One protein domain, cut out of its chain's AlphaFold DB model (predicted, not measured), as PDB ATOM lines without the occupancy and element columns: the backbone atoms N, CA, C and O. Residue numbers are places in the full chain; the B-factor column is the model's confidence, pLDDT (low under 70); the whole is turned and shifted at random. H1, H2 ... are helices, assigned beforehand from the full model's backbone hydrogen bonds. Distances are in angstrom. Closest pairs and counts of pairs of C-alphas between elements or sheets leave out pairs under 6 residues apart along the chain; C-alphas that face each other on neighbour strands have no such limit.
ATOM      1  N   MET A 135     -28.297  29.337  54.872       73.31
ATOM      2  CA  MET A 135     -27.700  29.856  53.641       73.31
ATOM      3  C   MET A 135     -26.407  30.638  53.916       73.31
ATOM      4  O   MET A 135     -25.435  30.499  53.171       73.31
ATOM      5  N   LEU A 136     -26.356  31.421  55.000       75.44
ATOM      6  CA  LEU A 136     -25.144  32.119  55.442       75.44
ATOM      7  C   LEU A 136     -24.042  31.134  55.835       75.44
ATOM      8  O   LEU A 136     -22.898  31.311  55.413       75.44
ATOM      9  N   VAL A 137     -24.385  30.066  56.564       76.25
ATOM     10  CA  VAL A 137     -23.442  28.985  56.884       76.25
ATOM     11  C   VAL A 137     -22.881  28.377  55.598       76.25
ATOM     12  O   VAL A 137     -21.665  28.246  55.449       76.25
ATOM     13  N   ALA A 138     -23.735  28.047  54.627       70.75
ATOM     14  CA  ALA A 138     -23.299  27.482  53.350       70.75
ATOM     15  C   ALA A 138     -22.365  28.429  52.569       70.75
ATOM     16  O   ALA A 138     -21.352  27.989  52.016       70.75
ATOM     17  N   LEU A 139     -22.655  29.734  52.560       76.12
ATOM     18  CA  LEU A 139     -21.809  30.742  51.913       76.12
ATOM     19  C   LEU A 139     -20.442  30.890  52.594       76.12
ATOM     20  O   LEU A 139     -19.436  31.029  51.902       76.12
ATOM     21  N   GLN A 140     -20.371  30.804  53.921       72.44
ATOM     22  CA  GLN A 140     -19.096  30.838  54.647       72.44
ATOM     23  C   GLN A 140     -18.225  29.615  54.341       72.44
ATOM     24  O   GLN A 140     -17.016  29.748  54.144       72.44
ATOM     25  N   HIS A 141     -18.834  28.429  54.235       72.31
ATOM     26  CA  HIS A 141     -18.123  27.234  53.776       72.31
ATOM     27  C   HIS A 141     -17.566  27.434  52.363       72.31
ATOM     28  O   HIS A 141     -16.419  27.073  52.095       72.31
ATOM     29  N   HIS A 142     -18.351  28.038  51.470       72.31
ATOM     30  CA  HIS A 142     -17.921  28.329  50.106       72.31
ATOM     31  C   HIS A 142     -16.754  29.327  50.044       72.31
ATOM     32  O   HIS A 142     -15.765  29.068  49.350       72.31
ATOM     33  N   ASP A 143     -16.833  30.435  50.784       79.06
ATOM     34  CA  ASP A 143     -15.745  31.416  50.874       79.06
ATOM     35  C   ASP A 143     -14.459  30.752  51.379       79.06
ATOM     36  O   ASP A 143     -13.400  30.844  50.758       79.06
ATOM     37  N   ARG A 144     -14.573  29.951  52.436       80.00
ATOM     38  CA  ARG A 144     -13.449  29.204  52.991       80.00
ATOM     39  C   ARG A 144     -12.826  28.214  52.004       80.00
ATOM     40  O   ARG A 144     -11.600  28.149  51.915       80.00
ATOM     41  N   VAL A 145     -13.625  27.449  51.257       78.69
ATOM     42  CA  VAL A 145     -13.106  26.561  50.199       78.69
ATOM     43  C   VAL A 145     -12.338  27.375  49.158       78.69
ATOM     44  O   VAL A 145     -11.230  26.993  48.780       78.69
ATOM     45  N   SER A 146     -12.880  28.521  48.751       78.62
ATOM     46  CA  SER A 146     -12.243  29.410  47.776       78.62
ATOM     47  C   SER A 146     -10.905  29.955  48.284       78.62
ATOM     48  O   SER A 146      -9.927  29.982  47.539       78.62
ATOM     49  N   GLN A 147     -10.815  30.314  49.568       80.50
ATOM     50  CA  GLN A 147      -9.560  30.734  50.196       80.50
ATOM     51  C   GLN A 147      -8.518  29.608  50.213       80.50
ATOM     52  O   GLN A 147      -7.361  29.837  49.861       80.50
ATOM     53  N   ILE A 148      -8.916  28.389  50.598       80.88
ATOM     54  CA  ILE A 148      -8.010  27.232  50.642       80.88
ATOM     55  C   ILE A 148      -7.469  26.926  49.244       80.88
ATOM     56  O   ILE A 148      -6.256  26.793  49.080       80.88
ATOM     57  N   LEU A 149      -8.344  26.862  48.237       79.38
ATOM     58  CA  LEU A 149      -7.942  26.611  46.854       79.38
ATOM     59  C   LEU A 149      -7.036  27.725  46.321       79.38
ATOM     60  O   LEU A 149      -5.978  27.428  45.775       79.38
ATOM     61  N   GLY A 150      -7.374  28.991  46.577       81.06
ATOM     62  CA  GLY A 150      -6.537  30.121  46.175       81.06
ATOM     63  C   GLY A 150      -5.147  30.120  46.829       81.06
ATOM     64  O   GLY A 150      -4.184  30.582  46.218       81.06
ATOM     65  N   HIS A 151      -5.007  29.593  48.051       81.19
ATOM     66  CA  HIS A 151      -3.698  29.384  48.680       81.19
ATOM     67  C   HIS A 151      -2.899  28.272  47.998       81.19
ATOM     68  O   HIS A 151      -1.722  28.472  47.707       81.19
ATOM     69  N   VAL A 152      -3.537  27.134  47.706       84.19
ATOM     70  CA  VAL A 152      -2.891  26.008  47.013       84.19
ATOM     71  C   VAL A 152      -2.432  26.413  45.613       84.19
ATOM     72  O   VAL A 152      -1.301  26.120  45.241       84.19
ATOM     73  N   GLU A 153      -3.263  27.127  44.853       83.38
ATOM     74  CA  GLU A 153      -2.909  27.617  43.514       83.38
ATOM     75  C   GLU A 153      -1.668  28.519  43.544       83.38
ATOM     76  O   GLU A 153      -0.716  28.286  42.800       83.38
ATOM     77  N   ARG A 154      -1.629  29.499  44.459       85.00
ATOM     78  CA  ARG A 154      -0.469  30.396  44.610       85.00
ATOM     79  C   ARG A 154       0.811  29.648  44.977       85.00
ATOM     80  O   ARG A 154       1.883  29.996  44.481       85.00
ATOM     81  N   ASP A 155       0.714  28.650  45.850       84.38
ATOM     82  CA  ASP A 155       1.874  27.859  46.258       84.38
ATOM     83  C   ASP A 155       2.387  26.962  45.120       84.38
ATOM     84  O   ASP A 155       3.593  26.903  44.873       84.38
ATOM     85  N   LEU A 156       1.481  26.346  44.352       83.19
ATOM     86  CA  LEU A 156       1.837  25.567  43.163       83.19
ATOM     87  C   LEU A 156       2.544  26.425  42.107       83.19
ATOM     88  O   LEU A 156       3.571  26.002  41.569       83.19
ATOM     89  N   ASP A 157       2.057  27.641  41.851       87.75
ATOM     90  CA  ASP A 157       2.709  28.584  40.935       87.75
ATOM     91  C   ASP A 157       4.121  28.956  41.411       87.75
ATOM     92  O   ASP A 157       5.080  28.952  40.629       87.75
ATOM     93  N   LYS A 158       4.282  29.219  42.715       86.19
ATOM     94  CA  LYS A 158       5.585  29.505  43.331       86.19
ATOM     95  C   LYS A 158       6.538  28.313  43.173       86.19
ATOM     96  O   LYS A 158       7.695  28.498  42.778       86.19
ATOM     97  N   MET A 159       6.062  27.094  43.446       84.88
ATOM     98  CA  MET A 159       6.844  25.858  43.333       84.88
ATOM     99  C   MET A 159       7.287  25.617  41.889       84.88
ATOM    100  O   MET A 159       8.464  25.352  41.636       84.88
ATOM    101  N   PHE A 160       6.378  25.781  40.926       85.44
ATOM    102  CA  PHE A 160       6.696  25.669  39.504       85.44
ATOM    103  C   PHE A 160       7.747  26.701  39.072       85.44
ATOM    104  O   PHE A 160       8.682  26.373  38.334       85.44
ATOM    105  N   GLY A 161       7.654  27.934  39.582       86.88
ATOM    106  CA  GLY A 161       8.668  28.972  39.403       86.88
ATOM    107  C   GLY A 161      10.062  28.517  39.846       86.88
ATOM    108  O   GLY A 161      11.010  28.593  39.058       86.88
ATOM    109  N   LYS A 162      10.187  27.964  41.061       86.00
ATOM    110  CA  LYS A 162      11.476  27.466  41.574       86.00
ATOM    111  C   LYS A 162      12.000  26.243  40.848       86.00
ATOM    112  O   LYS A 162      13.185  26.208  40.524       86.00
ATOM    113  N   LEU A 163      11.142  25.291  40.491       86.44
ATOM    114  CA  LEU A 163      11.556  24.146  39.676       86.44
ATOM    115  C   LEU A 163      12.106  24.586  38.310       86.44
ATOM    116  O   LEU A 163      13.104  24.038  37.837       86.44
ATOM    117  N   ASN A 164      11.517  25.615  37.696       89.19
ATOM    118  CA  ASN A 164      12.021  26.186  36.445       89.19
ATOM    119  C   ASN A 164      13.342  26.946  36.608       89.19
ATOM    120  O   ASN A 164      14.158  26.940  35.685       89.19
ATOM    121  N   GLU A 165      13.558  27.633  37.730       89.25
ATOM    122  CA  GLU A 165      14.848  28.259  38.054       89.25
ATOM    123  C   GLU A 165      15.942  27.199  38.238       89.25
ATOM    124  O   GLU A 165      16.975  27.274  37.574       89.25
ATOM    125  N   ILE A 166      15.673  26.164  39.039       88.75
ATOM    126  CA  ILE A 166      16.571  25.021  39.271       88.75
ATOM    127  C   ILE A 166      16.926  24.330  37.955       88.75
ATOM    128  O   ILE A 166      18.099  24.118  37.650       88.75
ATOM    129  N   THR A 167      15.917  24.027  37.134       88.19
ATOM    130  CA  THR A 167      16.115  23.364  35.839       88.19
ATOM    131  C   THR A 167      16.962  24.217  34.894       88.19
ATOM    132  O   THR A 167      17.799  23.680  34.166       88.19
ATOM    133  N   ARG A 168      16.767  25.545  34.887       89.88
ATOM    134  CA  ARG A 168      17.572  26.469  34.073       89.88
ATOM    135  C   ARG A 168      19.017  26.543  34.556       89.88
ATOM    136  O   ARG A 168      19.909  26.394  33.727       89.88
ATOM    137  N   ALA A 169      19.240  26.706  35.859       88.69
ATOM    138  CA  ALA A 169      20.581  26.744  36.442       88.69
ATOM    139  C   ALA A 169      21.357  25.454  36.136       88.69
ATOM    140  O   ALA A 169      22.470  25.501  35.615       88.69
ATOM    141  N   TRP A 170      20.711  24.299  36.323       86.81
ATOM    142  CA  TRP A 170      21.301  22.997  36.020       86.81
ATOM    143  C   TRP A 170      21.680  22.842  34.538       86.81
ATOM    144  O   TRP A 170      22.777  22.383  34.229       86.81
ATOM    145  N   ARG A 171      20.807  23.258  33.607       89.38
ATOM    146  CA  ARG A 171      21.094  23.190  32.160       89.38
ATOM    147  C   ARG A 171      22.218  24.122  31.721       89.38
ATOM    148  O   ARG A 171      22.940  23.784  30.787       89.38
ATOM    149  N   ASN A 172      22.343  25.280  32.359       90.88
ATOM    150  CA  ASN A 172      23.355  26.278  32.022       90.88
ATOM    151  C   ASN A 172      24.717  25.990  32.678       90.88
ATOM    152  O   ASN A 172      25.697  26.650  32.342       90.88
ATOM    153  N   GLY A 173      24.795  24.997  33.576       87.25
ATOM    154  CA  GLY A 173      25.996  24.707  34.364       87.25
ATOM    155  C   GLY A 173      26.241  25.707  35.499       87.25
ATOM    156  O   GLY A 173      27.339  25.736  36.051       87.25
ATOM    157  N   ASP A 174      25.234  26.515  35.838       89.25
ATOM    158  CA  ASP A 174      25.266  27.454  36.956       89.25
ATOM    159  C   ASP A 174      25.018  26.724  38.287       89.25
ATOM    160  O   ASP A 174      24.523  25.592  38.329       89.25
ATOM    161  N   SER A 175      25.327  27.387  39.404       85.06
ATOM    162  CA  SER A 175      24.998  26.865  40.734       85.06
ATOM    163  C   SER A 175      23.486  26.700  40.884       85.06
ATOM    164  O   SER A 175      22.731  27.656  40.704       85.06
ATOM    165  N   VAL A 176      23.044  25.493  41.238       85.81
ATOM    166  CA  VAL A 176      21.628  25.194  41.468       85.81
ATOM    167  C   VAL A 176      21.165  25.892  42.754       85.81
ATOM    168  O   VAL A 176      21.804  25.698  43.788       85.81
ATOM    169  N   PRO A 177      20.086  26.694  42.717       80.12
ATOM    170  CA  PRO A 177      19.504  27.279  43.920       80.12
ATOM    171  C   PRO A 177      19.013  26.186  44.872       80.12
ATOM    172  O   PRO A 177      18.322  25.258  44.446       80.12
ATOM    173  N   GLU A 178      19.351  26.302  46.152       82.12
ATOM    174  CA  GLU A 178      18.846  25.413  47.197       82.12
ATOM    175  C   GLU A 178      17.411  25.800  47.580       82.12
ATOM    176  O   GLU A 178      17.045  26.978  47.575       82.12
ATOM    177  N   ILE A 179      16.577  24.804  47.880       83.00
ATOM    178  CA  ILE A 179      15.240  25.036  48.432       83.00
ATOM    179  C   ILE A 179      15.382  25.044  49.952       83.00
ATOM    180  O   ILE A 179      15.533  23.987  50.560       83.00
ATOM    181  N   GLU A 180      15.313  26.226  50.559       87.31
ATOM    182  CA  GLU A 180      15.234  26.381  52.014       87.31
ATOM    183  C   GLU A 180      13.837  25.953  52.490       87.31
ATOM    184  O   GLU A 180      12.889  26.743  52.500       87.31
ATOM    185  N   LEU A 181      13.696  24.666  52.818       82.94
ATOM    186  CA  LEU A 181      12.415  24.045  53.156       82.94
ATOM    187  C   LEU A 181      11.753  24.720  54.360       82.94
ATOM    188  O   LEU A 181      10.559  25.005  54.318       82.94
ATOM    189  N   GLU A 182      12.519  25.008  55.410       86.81
ATOM    190  CA  GLU A 182      12.027  25.667  56.619       86.81
ATOM    191  C   GLU A 182      11.467  27.055  56.300       86.81
ATOM    192  O   GLU A 182      10.342  27.371  56.683       86.81
ATOM    193  N   HIS A 183      12.198  27.847  55.513       86.38
ATOM    194  CA  HIS A 183      11.745  29.173  55.104       86.38
ATOM    195  C   HIS A 183      10.487  29.104  54.226       86.38
ATOM    196  O   HIS A 183       9.551  29.887  54.401       86.38
ATOM    197  N   TRP A 184      10.416  28.127  53.316       86.75
ATOM    198  CA  TRP A 184       9.224  27.901  52.501       86.75
ATOM    199  C   TRP A 184       8.004  27.556  53.355       86.75
ATOM    200  O   TRP A 184       6.933  28.119  53.140       86.75
ATOM    201  N   LEU A 185       8.159  26.646  54.321       86.69
ATOM    202  CA  LEU A 185       7.081  26.211  55.210       86.69
ATOM    203  C   LEU A 185       6.579  27.350  56.104       86.69
ATOM    204  O   LEU A 185       5.367  27.452  56.301       86.69
ATOM    205  N   GLU A 186       7.469  28.220  56.586       87.19
ATOM    206  CA  GLU A 186       7.109  29.422  57.349       87.19
ATOM    207  C   GLU A 186       6.320  30.431  56.502       87.19
ATOM    208  O   GLU A 186       5.314  30.985  56.952       87.19
ATOM    209  N   GLU A 187       6.739  30.679  55.258       85.75
ATOM    210  CA  GLU A 187       5.997  31.557  54.346       85.75
ATOM    211  C   GLU A 187       4.612  30.995  54.007       85.75
ATOM    212  O   GLU A 187       3.638  31.746  53.904       85.75
ATOM    213  N   LEU A 188       4.522  29.674  53.867       86.12
ATOM    214  CA  LEU A 188       3.289  28.962  53.569       86.12
ATOM    215  C   LEU A 188       2.314  29.065  54.757       86.12
ATOM    216  O   LEU A 188       1.158  29.443  54.559       86.12
ATOM    217  N   GLU A 189       2.797  28.878  55.989       87.06
ATOM    218  CA  GLU A 189       2.006  29.058  57.214       87.06
ATOM    219  C   GLU A 189       1.489  30.497  57.377       87.06
ATOM    220  O   GLU A 189       0.321  30.714  57.708       87.06
ATOM    221  N   ARG A 190       2.330  31.497  57.073       86.94
ATOM    222  CA  ARG A 190       1.961  32.925  57.132       86.94
ATOM    223  C   ARG A 190       0.863  33.308  56.145       86.94
ATOM    224  O   ARG A 190       0.185  34.309  56.367       86.94
ATOM    225  N   SER A 191       0.699  32.551  55.062       83.88
ATOM    226  CA  SER A 191      -0.325  32.812  54.047       83.88
ATOM    227  C   SER A 191      -1.707  32.270  54.418       83.88
ATOM    228  O   SER A 191      -2.697  32.673  53.817       83.88
ATOM    229  N   TYR A 192      -1.808  31.386  55.412       84.06
ATOM    230  CA  TYR A 192      -3.076  30.765  55.765       84.06
ATOM    231  C   TYR A 192      -4.041  31.720  56.457       84.06
ATOM    232  O   TYR A 192      -3.770  32.268  57.528       84.06
ATOM    233  N   SER A 193      -5.238  31.830  55.891       79.94
ATOM    234  CA  SER A 193      -6.354  32.557  56.496       79.94
ATOM    235  C   SER A 193      -7.186  31.687  57.440       79.94
ATOM    236  O   SER A 193      -7.812  32.213  58.357       79.94
ATOM    237  N   THR A 194      -7.174  30.364  57.258       77.06
ATOM    238  CA  THR A 194      -8.053  29.432  57.984       77.06
ATOM    239  C   THR A 194      -7.304  28.671  59.078       77.06
ATOM    240  O   THR A 194      -6.099  28.425  58.977       77.06
ATOM    241  N   GLN A 195      -8.018  28.286  60.140       78.12
ATOM    242  CA  GLN A 195      -7.433  27.520  61.243       78.12
ATOM    243  C   GLN A 195      -7.087  26.094  60.814       78.12
ATOM    244  O   GLN A 195      -6.088  25.532  61.245       78.12
ATOM    245  N   GLU A 196      -7.871  25.520  59.914       78.31
ATOM    246  CA  GLU A 196      -7.707  24.154  59.441       78.31
ATOM    247  C   GLU A 196      -6.477  23.988  58.569       78.31
ATOM    248  O   GLU A 196      -5.814  22.961  58.670       78.31
ATOM    249  N   GLN A 197      -6.118  25.004  57.778       80.06
ATOM    250  CA  GLN A 197      -4.846  25.001  57.062       80.06
ATOM    251  C   GLN A 197      -3.655  24.963  58.029       80.06
ATOM    252  O   GLN A 197      -2.744  24.167  57.819       80.06
ATOM    253  N   ARG A 198      -3.696  25.739  59.124       84.19
ATOM    254  CA  ARG A 198      -2.665  25.699  60.179       84.19
ATOM    255  C   ARG A 198      -2.612  24.339  60.879       84.19
ATOM    256  O   ARG A 198      -1.540  23.770  61.046       84.19
ATOM    257  N   THR A 199      -3.769  23.778  61.226       82.00
ATOM    258  CA  THR A 199      -3.870  22.442  61.835       82.00
ATOM    259  C   THR A 199      -3.271  21.361  60.926       82.00
ATOM    260  O   THR A 199      -2.452  20.562  61.379       82.00
ATOM    261  N   VAL A 200      -3.621  21.363  59.634       84.38
ATOM    262  CA  VAL A 200      -3.080  20.410  58.646       84.38
ATOM    263  C   VAL A 200      -1.578  20.593  58.445       84.38
ATOM    264  O   VAL A 200      -0.854  19.604  58.353       84.38
ATOM    265  N   HIS A 201      -1.089  21.832  58.417       84.69
ATOM    266  CA  HIS A 201       0.338  22.141  58.267       84.69
ATOM    267  C   HIS A 201       1.190  21.620  59.424       84.69
ATOM    268  O   HIS A 201       2.256  21.058  59.189       84.69
ATOM    269  N   HIS A 202       0.668  21.646  60.650       86.56
ATOM    270  CA  HIS A 202       1.307  20.999  61.800       86.56
ATOM    271  C   HIS A 202       1.112  19.467  61.848       86.56
ATOM    272  O   HIS A 202       1.404  18.833  62.864       86.56
ATOM    273  N   GLY A 203       0.619  18.853  60.766       79.19
ATOM    274  CA  GLY A 203       0.458  17.404  60.630       79.19
ATOM    275  C   GLY A 203      -0.733  16.825  61.394       79.19
ATOM    276  O   GLY A 203      -0.802  15.611  61.592       79.19
TER     277      GLY A 203
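What this domain is: This is residues 135 to 203 of the 217 residues of the protein "Methyl-accepting chemotaxis protein" of Formivibrio citricus (UniProt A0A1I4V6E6). One long helix, H1, makes the length of the model, and after residue 172, where H1 stops, the backbone folds back beside it through the short helices H2 and H3. Residues 135 to 143, the first part of H1, stick out free. The printed part has 69 residues with three named helices, H1, H2 and H3 in that order, and no named strand; the class is all helix. It is only just loose, close to extended, with a radius of gyration of the C-alphas of 16.2 A, and spans 57 by 20 by 15 A.

Where its parts are: H1, residues 135 to 172, runs 55.6 A from C-alpha 135 at (-27.700, 29.856, 53.641) to C-alpha 172 at (23.355, 26.278, 32.022). H2, residues 181 to 191, is 15.5 A long. H3, residues 195 to 201, is 9.9 A long and ends at C-alpha 201 at (0.338, 22.141, 58.267).

How they stand to each other: H1 and H2 are close but not clearly touching, the closest C-alphas being those of His 151 and Ser 191, 7.2 A apart. They run opposite ways at a shallow tilt of 30 degrees. H1 and H3 are also close but not clearly touching, with the C-alphas of Ile 148 and Gln 197 closest at 7.5 A. H2 and H3 form a helical hairpin and only just touch, with 3 pairs of C-alphas within 8 A, the closest those of Glu 189 and Arg 198, 6.5 A. In H1, H2 and H3 every O i to N i+4 pair is within hydrogen-bond range.

The domain as a whole: The C-alphas of Met 135 and Gly 173 are the two farthest apart, 57.3 A. The printed part has no cut, the link from H1 to H2 is short, and that from H2 to H3 is tight. Mean pLDDT of the printed part is 83.2, and no printed residue is under 70.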